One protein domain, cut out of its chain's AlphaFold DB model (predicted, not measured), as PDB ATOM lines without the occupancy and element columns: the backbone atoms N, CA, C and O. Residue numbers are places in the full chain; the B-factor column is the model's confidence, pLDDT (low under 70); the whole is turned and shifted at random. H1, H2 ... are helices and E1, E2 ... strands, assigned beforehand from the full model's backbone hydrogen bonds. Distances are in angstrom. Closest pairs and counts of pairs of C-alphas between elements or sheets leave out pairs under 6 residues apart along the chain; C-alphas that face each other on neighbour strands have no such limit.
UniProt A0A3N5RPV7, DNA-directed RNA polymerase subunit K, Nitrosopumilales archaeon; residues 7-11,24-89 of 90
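Overview. This is residues 7 to 11 and 24 to 89 of the 90 residues of the protein "DNA-directed RNA polymerase subunit K" of Nitrosopumilales archaeon (UniProt A0A3N5RPV7). A loose rod has a two-stranded hairpin, E1 and E2, towards one end and a pair of helices, H1 and H2, set steeply across each other towards the other, with a long loop, residues 40 to 54, closing the helical end. A short separate piece, residues 7 to 11, lies beside the hairpin. The printed part has 71 residues with two named helices and two named strands, in the order H1, H2, E1, E2, and the two strands form an antiparallel sheet of order E1 - E2. The class is mixed, helices and strands. The whole is loose, with a radius of gyration of the C-alphas of 14.3 A and spans of 45 by 22 by 20 A.

Arrangement. The sheet is made of E1, residues 71 to 75, and E2, residues 80 to 85, which form a hairpin with a tight link of 4 residues. They are antiparallel, with 162 degrees between their directions, and the C-alphas of residues 71 and 85, which face each other, are 4.2 A apart. N 72 and O 84 are within hydrogen-bond range at 2.8 A, and so are N 82 and O 74 at 3.0 A. H1, residues 24 to 39, has one pair of C-alphas within 8 A of E1, those of Glu 26 and Ile 72, 7.8 A apart. H2, residues 55 to 64, touches H1, and their closest C-alphas, those of Ser 35 and Ile 56, are 5.0 A apart. The lines of H1 and H2 stand at a steep tilt of 51 degrees, and the two run opposite ways. E2 is apart from H1 and from H2. In H1 and H2 every O i to N i+4 pair is within hydrogen-bond range.

Along the chain. E1 runs from Ser 71 to Ile 75 over 12.9 A, and E2 from Leu 80 to Pro 85 over 16.8 A, ending at C-alpha 85 at (40.969, 22.488, 74.863). H1, the longest helix with 16 residues, begins at C-alpha 24 at (48.292, 31.820, 85.988) and measures 22.3 A to C-alpha 39. H2 measures 14.3 A from Thr 55 to Asn 64, with C-alpha 64 at (42.393, 36.531, 74.965).

Size, cuts and confidence. The two C-alphas farthest apart, those of Ser 49 and Asn 78, are 46.7 A apart. Residues 12 to 23 are not printed, and C-alphas 11 and 24 are 26.2 A apart across this cut. The link from H1 to H2, with 15 residues, is long, and that from H2 to E1, with 6, is short. The mean pLDDT of the printed part is 88.7, and residues 48 to 52 are under 70.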
ATOM      1  N   GLU A   7      44.512   8.356  79.979       84.62
ATOM      2  CA  GLU A   7      43.665   9.495  79.657       84.62
ATOM      3  C   GLU A   7      42.283   9.332  80.295       84.62
ATOM      4  O   GLU A   7      41.660   8.273  80.206       84.62
ATOM      5  N   ILE A   8      41.794  10.396  80.926       85.38
ATOM      6  CA  ILE A   8      40.404  10.502  81.355       85.38
ATOM      7  C   ILE A   8      39.628  11.203  80.238       85.38
ATOM      8  O   ILE A   8      39.654  12.431  80.133       85.38
ATOM      9  N   ALA A   9      38.935  10.418  79.413       77.06
ATOM     10  CA  ALA A   9      38.098  10.959  78.351       77.06
ATOM     11  C   ALA A   9      36.925  11.771  78.946       77.06
ATOM     12  O   ALA A   9      36.210  11.270  79.823       77.06
ATOM     13  N   PRO A  10      36.705  13.017  78.496       75.81
ATOM     14  CA  PRO A  10      35.582  13.832  78.946       75.81
ATOM     15  C   PRO A  10      34.264  13.295  78.371       75.81
ATOM     16  O   PRO A  10      34.180  13.001  77.183       75.81
ATOM     17  N   GLN A  11      33.224  13.196  79.206       72.38
ATOM     18  CA  GLN A  11      31.885  12.776  78.767       72.38
ATOM     19  C   GLN A  11      31.072  13.942  78.174       72.38
ATOM     20  O   GLN A  11      30.426  13.745  77.156       72.38
ATOM     21  N   ARG A  24      47.265  30.807  86.295       94.88
ATOM     22  CA  ARG A  24      48.292  31.820  85.988       94.88
ATOM     23  C   ARG A  24      49.549  31.219  85.344       94.88
ATOM     24  O   ARG A  24      50.188  31.887  84.538       94.88
ATOM     25  N   PHE A  25      49.880  29.973  85.687       95.56
ATOM     26  CA  PHE A  25      51.046  29.262  85.168       95.56
ATOM     27  C   PHE A  25      50.817  28.755  83.746       95.56
ATOM     28  O   PHE A  25      51.669  28.969  82.889       95.56
ATOM     29  N   GLU A  26      49.653  28.157  83.472       94.94
ATOM     30  CA  GLU A  26      49.259  27.745  82.118       94.94
ATOM     31  C   GLU A  26      49.221  28.956  81.185       94.94
ATOM     32  O   GLU A  26      49.851  28.948  80.129       94.94
ATOM     33  N   ARG A  27      48.586  30.047  81.628       94.38
ATOM     34  CA  ARG A  27      48.549  31.317  80.898       94.38
ATOM     35  C   ARG A  27      49.946  31.837  80.568       94.38
ATOM     36  O   ARG A  27      50.227  32.139  79.413       94.38
ATOM     37  N   ALA A  28      50.829  31.919  81.563       96.50
ATOM     38  CA  ALA A  28      52.199  32.379  81.351       96.50
ATOM     39  C   ALA A  28      52.974  31.464  80.387       96.50
ATOM     40  O   ALA A  28      53.707  31.954  79.529       96.50
ATOM     41  N   ARG A  29      52.787  30.142  80.490       96.25
ATOM     42  CA  ARG A  29      53.449  29.163  79.621       96.25
ATOM     43  C   ARG A  29      53.016  29.305  78.165       96.25
ATOM     44  O   ARG A  29      53.880  29.269  77.294       96.25
ATOM     45  N   ILE A  30      51.719  29.491  77.925       95.44
ATOM     46  CA  ILE A  30      51.148  29.683  76.587       95.44
ATOM     47  C   ILE A  30      51.649  30.985  75.967       95.44
ATOM     48  O   ILE A  30      52.115  30.982  74.833       95.44
ATOM     49  N   ILE A  31      51.608  32.092  76.716       95.31
ATOM     50  CA  ILE A  31      52.108  33.385  76.227       95.31
ATOM     51  C   ILE A  31      53.596  33.282  75.888       95.31
ATOM     52  O   ILE A  31      54.020  33.755  74.837       95.31
ATOM     53  N   GLY A  32      54.391  32.636  76.746       95.88
ATOM     54  CA  GLY A  32      55.824  32.462  76.517       95.88
ATOM     55  C   GLY A  32      56.130  31.628  75.272       95.88
ATOM     56  O   GLY A  32      56.932  32.046  74.437       95.88
ATOM     57  N   SER A  33      55.476  30.471  75.109       96.19
ATOM     58  CA  SER A  33      55.679  29.630  73.923       96.19
ATOM     59  C   SER A  33      55.186  30.316  72.652       96.19
ATOM     60  O   SER A  33      55.870  30.263  71.629       96.19
ATOM     61  N   ARG A  34      54.043  31.004  72.706       95.69
ATOM     62  CA  ARG A  34      53.486  31.706  71.551       95.69
ATOM     63  C   ARG A  34      54.319  32.922  71.155       95.69
ATOM     64  O   ARG A  34      54.605  33.094  69.976       95.69
ATOM     65  N   SER A  35      54.791  33.713  72.116       95.12
ATOM     66  CA  SER A  35      55.720  34.819  71.855       95.12
ATOM     67  C   SER A  35      56.997  34.326  71.172       95.12
ATOM     68  O   SER A  35      57.451  34.955  70.220       95.12
ATOM     69  N   LEU A  36      57.533  33.170  71.584       95.62
ATOM     70  CA  LEU A  36      58.679  32.561  70.909       95.62
ATOM     71  C   LEU A  36      58.359  32.187  69.456       95.62
ATOM     72  O   LEU A  36      59.148  32.494  68.571       95.62
ATOM     73  N   GLN A  37      57.204  31.569  69.194       95.75
ATOM     74  CA  GLN A  37      56.780  31.248  67.824       95.75
ATOM     75  C   GLN A  37      56.720  32.504  66.946       95.75
ATOM     76  O   GLN A  37      57.245  32.505  65.835       95.75
ATOM     77  N   LEU A  38      56.128  33.585  67.456       93.75
ATOM     78  CA  LEU A  38      56.027  34.860  66.747       93.75
ATOM     79  C   LEU A  38      57.405  35.476  66.469       93.75
ATOM     80  O   LEU A  38      57.660  35.931  65.359       93.75
ATOM     81  N   SER A  39      58.320  35.426  67.440       93.56
ATOM     82  CA  SER A  39      59.707  35.878  67.258       93.56
ATOM     83  C   SER A  39      60.464  35.064  66.200       93.56
ATOM     84  O   SER A  39      61.386  35.582  65.577       93.56
ATOM     85  N   LEU A  40      60.070  33.807  65.973       95.75
ATOM     86  CA  LEU A  40      60.605  32.940  64.919       95.75
ATOM     87  C   LEU A  40      59.896  33.122  63.562       95.75
ATOM     88  O   LEU A  40      60.157  32.363  62.632       95.75
ATOM     89  N   GLY A  41      59.006  34.112  63.432       90.38
ATOM     90  CA  GLY A  41      58.307  34.421  62.184       90.38
ATOM     91  C   GLY A  41      57.056  33.576  61.927       90.38
ATOM     92  O   GLY A  41      56.601  33.503  60.787       90.38
ATOM     93  N   ALA A  42      56.491  32.931  62.954       93.94
ATOM     94  CA  ALA A  42      55.206  32.247  62.820       93.94
ATOM     95  C   ALA A  42      54.074  33.239  62.472       93.94
ATOM     96  O   ALA A  42      54.106  34.391  62.912       93.94
ATOM     97  N   PRO A  43      53.044  32.801  61.725       91.62
ATOM     98  CA  PRO A  43      51.932  33.664  61.345       91.62
ATOM     99  C   PRO A  43      51.094  34.085  62.558       91.62
ATOM    100  O   PRO A  43      50.812  33.277  63.451       91.62
ATOM    101  N   ILE A  44      50.673  35.350  62.551       90.06
ATOM    102  CA  ILE A  44      49.771  35.954  63.537       90.06
ATOM    103  C   ILE A  44      48.325  35.621  63.145       90.06
ATOM    104  O   ILE A  44      47.969  35.741  61.975       90.06
ATOM    105  N   LEU A  45      47.500  35.204  64.109       88.06
ATOM    106  CA  LEU A  45      46.102  34.792  63.883       88.06
ATOM    107  C   LEU A  45      45.070  35.889  64.198       88.06
ATOM    108  O   LEU A  45      43.871  35.665  64.060       88.06
ATOM    109  N   VAL A  46      45.523  37.061  64.640       85.88
ATOM    110  CA  VAL A  46      44.685  38.218  64.997       85.88
ATOM    111  C   VAL A  46      44.850  39.329  63.968       85.88
ATOM    112  O   VAL A  46      45.926  39.496  63.392       85.88
ATOM    113  N   ASP A  47      43.792  40.115  63.768       77.56
ATOM    114  CA  ASP A  47      43.789  41.244  62.843       77.56
ATOM    115  C   ASP A  47      44.936  42.228  63.125       77.56
ATOM    116  O   ASP A  47      45.045  42.832  64.197       77.56
ATOM    117  N   SER A  48      45.757  42.453  62.099       61.38
ATOM    118  CA  SER A  48      46.937  43.330  62.107       61.38
ATOM    119  C   SER A  48      46.620  44.830  62.215       61.38
ATOM    120  O   SER A  48      47.527  45.660  62.209       61.38
ATOM    121  N   SER A  49      45.337  45.193  62.329       60.12
ATOM    122  CA  SER A  49      44.864  46.577  62.487       60.12
ATOM    123  C   SER A  49      45.402  47.233  63.764       60.12
ATOM    124  O   SER A  49      45.710  48.429  63.791       60.12
ATOM    125  N   LYS A  50      45.593  46.446  64.831       63.12
ATOM    126  CA  LYS A  50      46.280  46.914  66.034       63.12
ATOM    127  C   LYS A  50      47.785  46.921  65.752       63.12
ATOM    128  O   LYS A  50      48.383  45.876  65.525       63.12
ATOM    129  N   LYS A  51      48.416  48.101  65.785       61.47
ATOM    130  CA  LYS A  51      49.883  48.216  65.805       61.47
ATOM    131  C   LYS A  51      50.402  47.553  67.078       61.47
ATOM    132  O   LYS A  51      50.409  48.165  68.144       61.47
ATOM    133  N   PHE A  52      50.794  46.294  66.976       68.19
ATOM    134  CA  PHE A  52      51.476  45.609  68.055       68.19
ATOM    135  C   PHE A  52      52.965  45.944  67.986       68.19
ATOM    136  O   PHE A  52      53.604  45.712  66.963       68.19
ATOM    137  N   ASN A  53      53.511  46.497  69.068       76.19
ATOM    138  CA  ASN A  53      54.939  46.815  69.144       76.19
ATOM    139  C   ASN A  53      55.787  45.596  69.546       76.19
ATOM    140  O   ASN A  53      56.938  45.508  69.136       76.19
ATOM    141  N   ASP A  54      55.204  44.642  70.286       88.44
ATOM    142  CA  ASP A  54      55.925  43.515  70.890       88.44
ATOM    143  C   ASP A  54      55.234  42.173  70.619       88.44
ATOM    144  O   ASP A  54      54.002  42.073  70.653       88.44
ATOM    145  N   THR A  55      56.020  41.103  70.453       91.19
ATOM    146  CA  THR A  55      55.498  39.741  70.219       91.19
ATOM    147  C   THR A  55      54.709  39.195  71.409       91.19
ATOM    148  O   THR A  55      53.750  38.448  71.229       91.19
ATOM    149  N   ILE A  56      55.062  39.597  72.632       93.00
ATOM    150  CA  ILE A  56      54.329  39.224  73.851       93.00
ATOM    151  C   ILE A  56      52.910  39.798  73.820       93.00
ATOM    152  O   ILE A  56      51.955  39.087  74.119       93.00
ATOM    153  N   SER A  57      52.762  41.063  73.427       91.56
ATOM    154  CA  SER A  57      51.461  41.735  73.353       91.56
ATOM    155  C   SER A  57      50.539  41.066  72.331       91.56
ATOM    156  O   SER A  57      49.354  40.890  72.604       91.56
ATOM    157  N   ILE A  58      51.095  40.611  71.203       91.44
ATOM    158  CA  ILE A  58      50.364  39.815  70.204       91.44
ATOM    159  C   ILE A  58      49.912  38.481  70.804       91.44
ATOM    160  O   ILE A  58      48.739  38.136  70.718       91.44
ATOM    161  N   ALA A  59      50.821  37.750  71.460       93.12
ATOM    162  CA  ALA A  59      50.512  36.457  72.066       93.12
ATOM    163  C   ALA A  59      49.436  36.557  73.164       93.12
ATOM    164  O   ALA A  59      48.606  35.660  73.309       93.12
ATOM    165  N   VAL A  60      49.436  37.648  73.939       92.44
ATOM    166  CA  VAL A  60      48.391  37.935  74.934       92.44
ATOM    167  C   VAL A  60      47.044  38.161  74.255       92.44
ATOM    168  O   VAL A  60      46.042  37.617  74.712       92.44
ATOM    169  N   GLU A  61      47.010  38.929  73.168       91.31
ATOM    170  CA  GLU A  61      45.771  39.206  72.441       91.31
ATOM    171  C   GLU A  61      45.206  37.948  71.764       91.31
ATOM    172  O   GLU A  61      44.016  37.667  71.881       91.31
ATOM    173  N   GLU A  62      46.062  37.139  71.133       91.88
ATOM    174  CA  GLU A  62      45.687  35.840  70.558       91.88
ATOM    175  C   GLU A  62      45.102  34.892  71.610       91.88
ATOM    176  O   GLU A  62      44.114  34.199  71.359       91.88
ATOM    177  N   LEU A  63      45.691  34.883  72.808       91.94
ATOM    178  CA  LEU A  63      45.191  34.096  73.925       91.94
ATOM    179  C   LEU A  63      43.830  34.604  74.423       91.94
ATOM    180  O   LEU A  63      42.943  33.799  74.695       91.94
ATOM    181  N   ASN A  64      43.651  35.923  74.526       90.19
ATOM    182  CA  ASN A  64      42.393  36.531  74.965       90.19
ATOM    183  C   ASN A  64      41.246  36.257  73.983       90.19
ATOM    184  O   ASN A  64      40.116  36.030  74.408       90.19
ATOM    185  N   LEU A  65      41.544  36.253  72.682       89.88
ATOM    186  CA  LEU A  65      40.584  35.942  71.622       89.88
ATOM    187  C   LEU A  65      40.340  34.435  71.450       89.88
ATOM    188  O   LEU A  65      39.485  34.060  70.653       89.88
ATOM    189  N   LYS A  66      41.069  33.579  72.186       89.19
ATOM    190  CA  LYS A  66      40.987  32.107  72.120       89.19
ATOM    191  C   LYS A  66      41.109  31.560  70.688       89.19
ATOM    192  O   LYS A  66      40.520  30.549  70.344       89.19
ATOM    193  N   VAL A  67      41.915  32.215  69.850       90.00
ATOM    194  CA  VAL A  67      42.142  31.806  68.446       90.00
ATOM    195  C   VAL A  67      43.257  30.767  68.291       90.00
ATOM    196  O   VAL A  67      43.456  30.223  67.208       90.00
ATOM    197  N   LEU A  68      44.014  30.497  69.358       90.38
ATOM    198  CA  LEU A  68      45.115  29.538  69.335       90.38
ATOM    199  C   LEU A  68      44.578  28.096  69.395       90.38
ATOM    200  O   LEU A  68      43.944  27.743  70.390       90.38
ATOM    201  N   PRO A  69      44.891  27.228  68.411       91.19
ATOM    202  CA  PRO A  69      44.478  25.826  68.424       91.19
ATOM    203  C   PRO A  69      45.378  25.015  69.370       91.19
ATOM    204  O   PRO A  69      46.264  24.277  68.942       91.19
ATOM    205  N   ILE A  70      45.192  25.203  70.677       92.19
ATOM    206  CA  ILE A  70      45.994  24.566  71.725       92.19
ATOM    207  C   ILE A  70      45.121  23.855  72.758       92.19
ATOM    208  O   ILE A  70      44.010  24.276  73.088       92.19
ATOM    209  N   SER A  71      45.670  22.779  73.312       92.69
ATOM    210  CA  SER A  71      45.087  22.036  74.427       92.69
ATOM    211  C   SER A  71      46.101  21.931  75.559       92.69
ATOM    212  O   SER A  71      47.312  21.891  75.332       92.69
ATOM    213  N   ILE A  72      45.608  21.912  76.791       93.31
ATOM    214  CA  ILE A  72      46.414  21.813  78.001       93.31
ATOM    215  C   ILE A  72      46.244  20.414  78.570       93.31
ATOM    216  O   ILE A  72      45.145  20.026  78.959       93.31
ATOM    217  N   ARG A  73      47.352  19.683  78.669       93.62
ATOM    218  CA  ARG A  73      47.401  18.402  79.366       93.62
ATOM    219  C   ARG A  73      47.627  18.628  80.854       93.62
ATOM    220  O   ARG A  73      48.709  19.062  81.253       93.62
ATOM    221  N   ARG A  74      46.641  18.298  81.686       93.75
ATOM    222  CA  ARG A  74      46.798  18.280  83.149       93.75
ATOM    223  C   ARG A  74      47.050  16.862  83.618       93.75
ATOM    224  O   ARG A  74      46.262  15.982  83.303       93.75
ATOM    225  N   ILE A  75      48.129  16.658  84.369       92.56
ATOM    226  CA  ILE A  75      48.569  15.344  84.848       92.56
ATOM    227  C   ILE A  75      48.478  15.321  86.373       92.56
ATOM    228  O   ILE A  75      48.983  16.220  87.047       92.56
ATOM    229  N   LEU A  76      47.836  14.294  86.914       91.12
ATOM    230  CA  LEU A  76      47.777  14.013  88.341       91.12
ATOM    231  C   LEU A  76      48.984  13.167  88.783       91.12
ATOM    232  O   LEU A  76      49.537  12.408  87.983       91.12
ATOM    233  N   PRO A  77      49.370  13.207  90.072       90.19
ATOM    234  CA  PRO A  77      50.489  12.411  90.591       90.19
ATOM    235  C   PRO A  77      50.331  10.892  90.412       90.19
ATOM    236  O   PRO A  77      51.313  10.161  90.454       90.19
ATOM    237  N   ASN A  78      49.101  10.410  90.219       88.62
ATOM    238  CA  ASN A  78      48.787   9.003  89.966       88.62
ATOM    239  C   ASN A  78      48.968   8.582  88.490       88.62
ATOM    240  O   ASN A  78      48.691   7.434  88.160       88.62
ATOM    241  N   GLY A  79      49.401   9.493  87.609       87.75
ATOM    242  CA  GLY A  79      49.598   9.237  86.180       87.75
ATOM    243  C   GLY A  79      48.343   9.404  85.318       87.75
ATOM    244  O   GLY A  79      48.416   9.241  84.101       87.75
ATOM    245  N   LEU A  80      47.197   9.751  85.911       90.31
ATOM    246  CA  LEU A  80      46.012  10.127  85.142       90.31
ATOM    247  C   LEU A  80      46.208  11.506  84.518       90.31
ATOM    248  O   LEU A  80      46.712  12.416  85.178       90.31
ATOM    249  N   TYR A  81      45.764  11.685  83.279       92.88
ATOM    250  CA  TYR A  81      45.774  12.993  82.636       92.88
ATOM    251  C   TYR A  81      44.488  13.288  81.874       92.88
ATOM    252  O   TYR A  81      43.718  12.389  81.547       92.88
ATOM    253  N   GLN A  82      44.266  14.568  81.599       92.12
ATOM    254  CA  GLN A  82      43.174  15.050  80.765       92.12
ATOM    255  C   GLN A  82      43.712  16.125  79.827       92.12
ATOM    256  O   GLN A  82      44.383  17.058  80.283       92.12
ATOM    257  N   ASP A  83      43.391  16.001  78.541       92.38
ATOM    258  CA  ASP A  83      43.652  17.030  77.541       92.38
ATOM    259  C   ASP A  83      42.446  17.971  77.465       92.38
ATOM    260  O   ASP A  83      41.324  17.565  77.169       92.38
ATOM    261  N   ILE A  84      42.672  19.240  77.805       91.81
ATOM    262  CA  ILE A  84      41.629  20.257  77.933       91.81
ATOM    263  C   ILE A  84      41.843  21.312  76.842       91.81
ATOM    264  O   ILE A  84      42.818  22.068  76.915       91.81
ATOM    265  N   PRO A  85      40.968  21.394  75.828       91.56
ATOM    266  CA  PRO A  85      40.969  22.488  74.863       91.56
ATOM    267  C   PRO A  85      40.805  23.843  75.549       91.56
ATOM    268  O   PRO A  85      40.050  23.975  76.515       91.56
ATOM    269  N   ILE A  86      41.485  24.869  75.036       89.31
ATOM    270  CA  ILE A  86      41.417  26.204  75.639       89.31
ATOM    271  C   ILE A  86      40.009  26.811  75.608       89.31
ATOM    272  O   ILE A  86      39.641  27.560  76.513       89.31
ATOM    273  N   ASP A  87      39.203  26.418  74.624       87.75
ATOM    274  CA  ASP A  87      37.813  26.847  74.464       87.75
ATOM    275  C   ASP A  87      36.926  26.438  75.643       87.75
ATOM    276  O   ASP A  87      35.941  27.111  75.945       87.75
ATOM    277  N   TRP A  88      37.273  25.349  76.334       87.25
ATOM    278  CA  TRP A  88      36.511  24.850  77.482       87.25
ATOM    279  C   TRP A  88      36.844  25.600  78.771       87.25
ATOM    280  O   TRP A  88      36.072  25.565  79.731       87.25
ATOM    281  N   LEU A  89      37.996  26.271  78.812       85.69
ATOM    282  CA  LEU A  89      38.437  27.021  79.976       85.69
ATOM    283  C   LEU A  89      37.837  28.419  79.943       85.69
ATOM    284  O   LEU A  89      37.835  29.084  78.906       85.69
TER     285      LEU A  89